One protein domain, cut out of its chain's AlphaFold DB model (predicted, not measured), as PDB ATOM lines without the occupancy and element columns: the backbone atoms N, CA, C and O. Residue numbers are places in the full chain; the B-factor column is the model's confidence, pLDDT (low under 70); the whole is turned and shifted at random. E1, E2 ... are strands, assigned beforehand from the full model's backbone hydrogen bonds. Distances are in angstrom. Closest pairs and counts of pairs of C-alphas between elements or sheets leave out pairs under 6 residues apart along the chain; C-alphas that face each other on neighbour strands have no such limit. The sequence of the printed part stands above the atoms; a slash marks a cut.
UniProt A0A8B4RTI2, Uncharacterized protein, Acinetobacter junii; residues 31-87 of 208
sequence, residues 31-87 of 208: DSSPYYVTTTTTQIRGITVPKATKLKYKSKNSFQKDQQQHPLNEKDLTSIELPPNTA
ATOM      1  N   ASP A  31      50.128 -60.533  19.582       81.69
ATOM      2  CA  ASP A  31      49.531 -59.984  18.360       81.69
ATOM      3  C   ASP A  31      50.654 -59.519  17.423       81.69
ATOM      4  O   ASP A  31      51.306 -58.505  17.669       81.69
ATOM      5  N   SER A  32      50.900 -60.307  16.377       88.00
ATOM      6  CA  SER A  32      51.894 -60.035  15.331       88.00
ATOM      7  C   SER A  32      51.252 -59.442  14.079       88.00
ATOM      8  O   SER A  32      51.888 -59.403  13.025       88.00
ATOM      9  N   SER A  33      49.993 -58.992  14.165       91.75
ATOM     10  CA  SER A  33      49.291 -58.400  13.028       91.75
ATOM     11  C   SER A  33      50.091 -57.230  12.449       91.75
ATOM     12  O   SER A  33      50.636 -56.418  13.205       91.75
ATOM     13  N   PRO A  34      50.166 -57.117  11.114       96.94
ATOM     14  CA  PRO A  34      50.921 -56.058  10.474       96.94
ATOM     15  C   PRO A  34      50.312 -54.691  10.796       96.94
ATOM     16  O   PRO A  34      49.088 -54.521  10.784       96.94
ATOM     17  N   TYR A  35      51.160 -53.697  11.044       97.81
ATOM     18  CA  TYR A  35      50.729 -52.328  11.305       97.81
ATOM     19  C   TYR A  35      51.652 -51.290  10.675       97.81
ATOM     20  O   TYR A  35      52.829 -51.538  10.456       97.81
ATOM     21  N   TYR A  36      51.129 -50.100  10.407       98.25
ATOM     22  CA  TYR A  36      51.888 -48.955   9.908       98.25
ATOM     23  C   TYR A  36      51.649 -47.745  10.810       98.25
ATOM     24  O   TYR A  36      50.526 -47.531  11.263       98.25
ATOM     25  N   VAL A  37      52.691 -46.953  11.062       98.56
ATOM     26  CA  VAL A  37      52.586 -45.694  11.809       98.56
ATOM     27  C   VAL A  37      52.697 -44.541  10.823       98.56
ATOM     28  O   VAL A  37      53.702 -44.407  10.128       98.56
ATOM     29  N   THR A  38      51.660 -43.707  10.750       98.38
ATOM     30  CA  THR A  38      51.619 -42.574   9.815       98.38
ATOM     31  C   THR A  38      52.743 -41.576  10.101       98.38
ATOM     32  O   THR A  38      52.964 -41.195  11.254       98.38
ATOM     33  N   THR A  39      53.430 -41.107   9.060       98.00
ATOM     34  CA  THR A  39      54.514 -40.117   9.182       98.00
ATOM     35  C   THR A  39      54.028 -38.671   9.065       98.00
ATOM     36  O   THR A  39      54.719 -37.757   9.521       98.00
ATOM     37  N   THR A  40      52.832 -38.464   8.516       97.75
ATOM     38  CA  THR A  40      52.163 -37.171   8.320       97.75
ATOM     39  C   THR A  40      50.668 -37.291   8.626       97.75
ATOM     40  O   THR A  40      50.133 -38.397   8.719       97.75
ATOM     41  N   THR A  41      49.984 -36.156   8.785       97.62
ATOM     42  CA  THR A  41      48.515 -36.115   8.819       97.62
ATOM     43  C   THR A  41      47.965 -36.584   7.474       97.62
ATOM     44  O   THR A  41      48.372 -36.070   6.432       97.62
ATOM     45  N   THR A  42      47.048 -37.550   7.483       96.94
ATOM     46  CA  THR A  42      46.538 -38.189   6.260       96.94
ATOM     47  C   THR A  42      45.072 -38.601   6.408       96.94
ATOM     48  O   THR A  42      44.540 -38.611   7.516       96.94
ATOM     49  N   GLN A  43      44.405 -38.927   5.298       96.31
ATOM     50  CA  GLN A  43      43.054 -39.486   5.311       96.31
ATOM     51  C   GLN A  43      43.096 -41.011   5.234       96.31
ATOM     52  O   GLN A  43      43.703 -41.563   4.322       96.31
ATOM     53  N   ILE A  44      42.409 -41.671   6.164       97.00
ATOM     54  CA  ILE A  44      42.224 -43.124   6.214       97.00
ATOM     55  C   ILE A  44      40.739 -43.384   6.447       97.00
ATOM     56  O   ILE A  44      40.167 -42.863   7.403       97.00
ATOM     57  N   ARG A  45      40.089 -44.166   5.582       95.75
ATOM     58  CA  ARG A  45      38.655 -44.495   5.665       95.75
ATOM     59  C   ARG A  45      37.745 -43.265   5.749       95.75
ATOM     60  O   ARG A  45      36.708 -43.301   6.401       95.75
ATOM     61  N   GLY A  46      38.137 -42.163   5.109       95.19
ATOM     62  CA  GLY A  46      37.406 -40.891   5.165       95.19
ATOM     63  C   GLY A  46      37.582 -40.102   6.470       95.19
ATOM     64  O   GLY A  46      36.926 -39.077   6.646       95.19
ATOM     65  N   ILE A  47      38.461 -40.541   7.375       97.00
ATOM     66  CA  ILE A  47      38.832 -39.827   8.598       97.00
ATOM     67  C   ILE A  47      40.209 -39.195   8.396       97.00
ATOM     68  O   ILE A  47      41.173 -39.881   8.057       97.00
ATOM     69  N   THR A  48      40.322 -37.891   8.645       97.38
ATOM     70  CA  THR A  48      41.630 -37.231   8.744       97.38
ATOM     71  C   THR A  48      42.250 -37.561  10.098       97.38
ATOM     72  O   THR A  48      41.715 -37.163  11.132       97.38
ATOM     73  N   VAL A  49      43.376 -38.271  10.090       97.75
ATOM     74  CA  VAL A  49      44.102 -38.701  11.292       97.75
ATOM     75  C   VAL A  49      45.446 -37.971  11.405       97.75
ATOM     76  O   VAL A  49      46.079 -37.700  10.379       97.75
ATOM     77  N   PRO A  50      45.900 -37.622  12.623       98.00
ATOM     78  CA  PRO A  50      47.187 -36.969  12.831       98.00
ATOM     79  C   PRO A  50      48.362 -37.910  12.534       98.00
ATOM     80  O   PRO A  50      48.219 -39.135  12.504       98.00
ATOM     81  N   LYS A  51      49.557 -37.325  12.385       98.00
ATOM     82  CA  LYS A  51      50.830 -38.061  12.420       98.00
ATOM     83  C   LYS A  51      50.899 -38.978  13.652       98.00
ATOM     84  O   LYS A  51      50.312 -38.679  14.686       98.00
ATOM     85  N   ALA A  52      51.678 -40.054  13.546       98.25
ATOM     86  CA  ALA A  52      51.880 -41.062  14.584       98.25
ATOM     87  C   ALA A  52      50.633 -41.898  14.935       98.25
ATOM     88  O   ALA A  52      50.655 -42.655  15.899       98.25
ATOM     89  N   THR A  53      49.584 -41.842  14.109       98.69
ATOM     90  CA  THR A  53      48.464 -42.788  14.168       98.69
ATOM     91  C   THR A  53      48.923 -44.183  13.744       98.69
ATOM     92  O   THR A  53      49.586 -44.344  12.713       98.69
ATOM     93  N   LYS A  54      48.552 -45.198  14.524       98.62
ATOM     94  CA  LYS A  54      48.818 -46.609  14.250       98.62
ATOM     95  C   LYS A  54      47.641 -47.233  13.504       98.62
ATOM     96  O   LYS A  54      46.511 -47.265  13.984       98.62
ATOM     97  N   LEU A  55      47.930 -47.761  12.323       98.56
ATOM     98  CA  LEU A  55      46.991 -48.449  11.443       98.56
ATOM     99  C   LEU A  55      47.292 -49.945  11.489       98.56
ATOM    100  O   LEU A  55      48.364 -50.345  11.035       98.56
ATOM    101  N   LYS A  56      46.395 -50.772  12.037       97.62
ATOM    102  CA  LYS A  56      46.545 -52.240  12.008       97.62
ATOM    103  C   LYS A  56      45.772 -52.839  10.842       97.62
ATOM    104  O   LYS A  56      44.705 -52.341  10.481       97.62
ATOM    105  N   TYR A  57      46.289 -53.932  10.289       96.06
ATOM    106  CA  TYR A  57      45.702 -54.614   9.140       96.06
ATOM    107  C   TYR A  57      45.537 -56.110   9.399       96.06
ATOM    108  O   TYR A  57      46.277 -56.724  10.169       96.06
ATOM    109  N   LYS A  58      44.590 -56.724   8.690       92.44
ATOM    110  CA  LYS A  58      44.479 -58.175   8.581       92.44
ATOM    111  C   LYS A  58      45.688 -58.708   7.811       92.44
ATOM    112  O   LYS A  58      45.932 -58.302   6.675       92.44
ATOM    113  N   SER A  59      46.414 -59.649   8.409       90.69
ATOM    114  CA  SER A  59      47.509 -60.340   7.726       90.69
ATOM    115  C   SER A  59      46.975 -61.204   6.575       90.69
ATOM    116  O   SER A  59      46.003 -61.944   6.753       90.69
ATOM    117  N   LYS A  60      47.596 -61.118   5.389       86.75
ATOM    118  CA  LYS A  60      47.278 -61.999   4.246       86.75
ATOM    119  C   LYS A  60      48.201 -63.203   4.130       86.75
ATOM    120  O   LYS A  60      47.845 -64.169   3.463       86.75
ATOM    121  N   ASN A  61      49.392 -63.135   4.716       86.19
ATOM    122  CA  ASN A  61      50.376 -64.208   4.680       86.19
ATOM    123  C   ASN A  61      51.367 -64.074   5.843       86.19
ATOM    124  O   ASN A  61      51.491 -63.019   6.460       86.19
ATOM    125  N   SER A  62      52.124 -65.139   6.099       81.19
ATOM    126  CA  SER A  62      53.055 -65.231   7.229       81.19
ATOM    127  C   SER A  62      54.210 -64.218   7.222       81.19
ATOM    128  O   SER A  62      54.893 -64.121   8.242       81.19
ATOM    129  N   PHE A  63      54.437 -63.489   6.123       82.12
ATOM    130  CA  PHE A  63      55.473 -62.453   6.019       82.12
ATOM    131  C   PHE A  63      54.965 -61.066   6.426       82.12
ATOM    132  O   PHE A  63      55.753 -60.217   6.831       82.12
ATOM    133  N   GLN A  64      53.653 -60.828   6.346       88.50
ATOM    134  CA  GLN A  64      53.042 -59.574   6.779       88.50
ATOM    135  C   GLN A  64      52.804 -59.604   8.285       88.50
ATOM    136  O   GLN A  64      51.728 -60.007   8.742       88.50
ATOM    137  N   LYS A  65      53.825 -59.197   9.039       91.81
ATOM    138  CA  LYS A  65      53.823 -59.151  10.502       91.81
ATOM    139  C   LYS A  65      54.485 -57.883  11.019       91.81
ATOM    140  O   LYS A  65      55.366 -57.343  10.356       91.81
ATOM    141  N   ASP A  66      54.076 -57.456  12.209       93.88
ATOM    142  CA  ASP A  66      54.665 -56.325  12.933       93.88
ATOM    143  C   ASP A  66      54.674 -55.012  12.116       93.88
ATOM    144  O   ASP A  66      53.797 -54.772  11.280       93.88
ATOM    145  N   GLN A  67      55.619 -54.107  12.376       96.69
ATOM    146  CA  GLN A  67      55.647 -52.797  11.730       96.69
ATOM    147  C   GLN A  67      56.045 -52.896  10.252       96.69
ATOM    148  O   GLN A  67      57.079 -53.457   9.901       96.69
ATOM    149  N   GLN A  68      55.245 -52.281   9.390       96.31
ATOM    150  CA  GLN A  68      55.478 -52.165   7.956       96.31
ATOM    151  C   GLN A  68      56.166 -50.833   7.633       96.31
ATOM    152  O   GLN A  68      55.937 -49.826   8.303       96.31
ATOM    153  N   GLN A  69      56.971 -50.808   6.567       95.50
ATOM    154  CA  GLN A  69      57.620 -49.578   6.076       95.50
ATOM    155  C   GLN A  69      56.648 -48.648   5.329       95.50
ATOM    156  O   GLN A  69      56.850 -47.436   5.275       95.50
ATOM    157  N   HIS A  70      55.567 -49.209   4.782       95.75
ATOM    158  CA  HIS A  70      54.542 -48.501   4.017       95.75
ATOM    159  C   HIS A  70      53.139 -48.947   4.454       95.75
ATOM    160  O   HIS A  70      52.991 -50.072   4.947       95.75
ATOM    161  N   PRO A  71      52.103 -48.104   4.276       96.31
ATOM    162  CA  PRO A  71      50.729 -48.517   4.533       96.31
ATOM    163  C   PRO A  71      50.346 -49.692   3.625       96.31
ATOM    164  O   PRO A  71      50.682 -49.722   2.440       96.31
ATOM    165  N   LEU A  72      49.633 -50.666   4.192       95.75
ATOM    166  CA  LEU A  72      49.060 -51.772   3.429       95.75
ATOM    167  C   LEU A  72      47.721 -51.354   2.810       95.75
ATOM    168  O   LEU A  72      47.258 -50.225   2.964       95.75
ATOM    169  N   ASN A  73      47.085 -52.278   2.089       94.94
ATOM    170  CA  ASN A  73      45.797 -52.014   1.466       94.94
ATOM    171  C   ASN A  73      44.745 -51.675   2.530       94.94
ATOM    172  O   ASN A  73      44.436 -52.478   3.409       94.94
ATOM    173  N   GLU A  74      44.156 -50.493   2.402       94.44
ATOM    174  CA  GLU A  74      43.176 -49.964   3.343       94.44
ATOM    175  C   GLU A  74      41.954 -50.881   3.509       94.44
ATOM    176  O   GLU A  74      41.382 -50.944   4.593       94.44
ATOM    177  N   LYS A  75      41.590 -51.673   2.484       91.81
ATOM    178  CA  LYS A  75      40.515 -52.685   2.565       91.81
ATOM    179  C   LYS A  75      40.721 -53.684   3.708       91.81
ATOM    180  O   LYS A  75      39.738 -54.170   4.272       91.81
ATOM    181  N   ASP A  76      41.977 -53.948   4.051       93.44
ATOM    182  CA  ASP A  76      42.385 -54.882   5.094       93.44
ATOM    183  C   ASP A  76      42.565 -54.210   6.461       93.44
ATOM    184  O   ASP A  76      42.896 -54.898   7.422       93.44
ATOM    185  N   LEU A  77      42.336 -52.897   6.576       96.00
ATOM    186  CA  LEU A  77      42.424 -52.165   7.838       96.00
ATOM    187  C   LEU A  77      41.466 -52.763   8.880       96.00
ATOM    188  O   LEU A  77      40.271 -52.953   8.617       96.00
ATOM    189  N   THR A  78      42.003 -53.048  10.062       96.06
ATOM    190  CA  THR A  78      41.276 -53.597  11.210       96.06
ATOM    191  C   THR A  78      41.180 -52.606  12.356       96.06
ATOM    192  O   THR A  78      40.189 -52.648  13.079       96.06
ATOM    193  N   SER A  79      42.139 -51.690  12.513       97.75
ATOM    194  CA  SER A  79      42.007 -50.616  13.497       97.75
ATOM    195  C   SER A  79      42.742 -49.335  13.121       97.75
ATOM    196  O   SER A  79      43.758 -49.360  12.424       97.75
ATOM    197  N   ILE A  80      42.233 -48.225  13.656       98.62
ATOM    198  CA  ILE A  80      42.885 -46.915  13.705       98.62
ATOM    199  C   ILE A  80      43.042 -46.570  15.185       98.62
ATOM    200  O   ILE A  80      42.047 -46.468  15.899       98.62
ATOM    201  N   GLU A  81      44.276 -46.417  15.643       98.62
ATOM    202  CA  GLU A  81      44.615 -46.050  17.019       98.62
ATOM    203  C   GLU A  81      45.434 -44.759  16.977       98.62
ATOM    204  O   GLU A  81      46.506 -44.707  16.367       98.62
ATOM    205  N   LEU A  82      44.891 -43.694  17.560       98.44
ATOM    206  CA  LEU A  82      45.564 -42.403  17.634       98.44
ATOM    207  C   LEU A  82      46.780 -42.475  18.570       98.44
ATOM    208  O   LEU A  82      46.842 -43.362  19.425       98.44
ATOM    209  N   PRO A  83      47.768 -41.572  18.420       97.44
ATOM    210  CA  PRO A  83      48.893 -41.528  19.344       97.44
ATOM    211  C   PRO A  83      48.415 -41.287  20.788       97.44
ATOM    212  O   PRO A  83      47.308 -40.782  20.997       97.44
ATOM    213  N   PRO A  84      49.245 -41.618  21.795       95.38
ATOM    214  CA  PRO A  84      48.935 -41.315  23.186       95.38
ATOM    215  C   PRO A  84      48.504 -39.858  23.361       95.38
ATOM    216  O   PRO A  84      48.947 -38.980  22.611       95.38
ATOM    217  N   ASN A  85      47.646 -39.604  24.353       95.44
ATOM    218  CA  ASN A  85      47.264 -38.240  24.727       95.44
ATOM    219  C   ASN A  85      46.585 -37.461  23.583       95.44
ATOM    220  O   ASN A  85      46.558 -36.231  23.584       95.44
ATOM    221  N   THR A  86      46.032 -38.180  22.597       97.25
ATOM    222  CA  THR A  86      45.406 -37.608  21.407       97.25
ATOM    223  C   THR A  86      44.033 -38.214  21.147       97.25
ATOM    224  O   THR A  86      43.858 -39.429  21.123       97.25
ATOM    225  N   ALA A  87      43.058 -37.351  20.884       97.88
ATOM    226  CA  ALA A  87      41.743 -37.719  20.383       97.88
ATOM    227  C   ALA A  87      41.443 -36.958  19.087       97.88
ATOM    228  O   ALA A  87      42.034 -35.913  18.808       97.88
TER     229      ALA A  87
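What this domain is: This is residues 31 to 87 of the 208 residues of an uncharacterized protein of Acinetobacter junii (UniProt A0A8B4RTI2). With little regular structure, this is a small three-stranded sheet, with a short hairpin, E2 and E3, beyond one end and a long loop, residues 58 to 76, running past the other end and folding back to E5. The 57 printed residues include five named strands, E1 to E5 in chain order, and no named helix. Both sheets, E1 - E4 - E5 and E2 - E3, are antiparallel; the class is all strand, with 18 residues in named elements. The whole is compact, radius of gyration of the C-alphas 10.9 A, spanning 32 by 21 by 17 A.

How they stand to each other: Inner strand E4, residues 54 to 57, is antiparallel to edge strand E1, residues 35 to 37, at 157 degrees; N 36 and O 55 are within hydrogen-bond range at 2.8 A. E4 and edge strand E5, residues 77 to 81, form a hairpin at 163 degrees, with N 54 and O 81 at 2.8 A. E2, residues 42 to 44, and E3, residues 47 to 49, form another, with N 44 and O 47 at 2.9 A.

Where its parts are: E5 is 11.2 A long, E4 10.0 A. E1 begins at C-alpha 35 (50.729, -52.328, 11.305); E5 ends at C-alpha 81 (44.615, -46.050, 17.019).

The domain as a whole: The link E4 to E5 is long. The printed part has no cut, and no printed residue is under 70 in pLDDT.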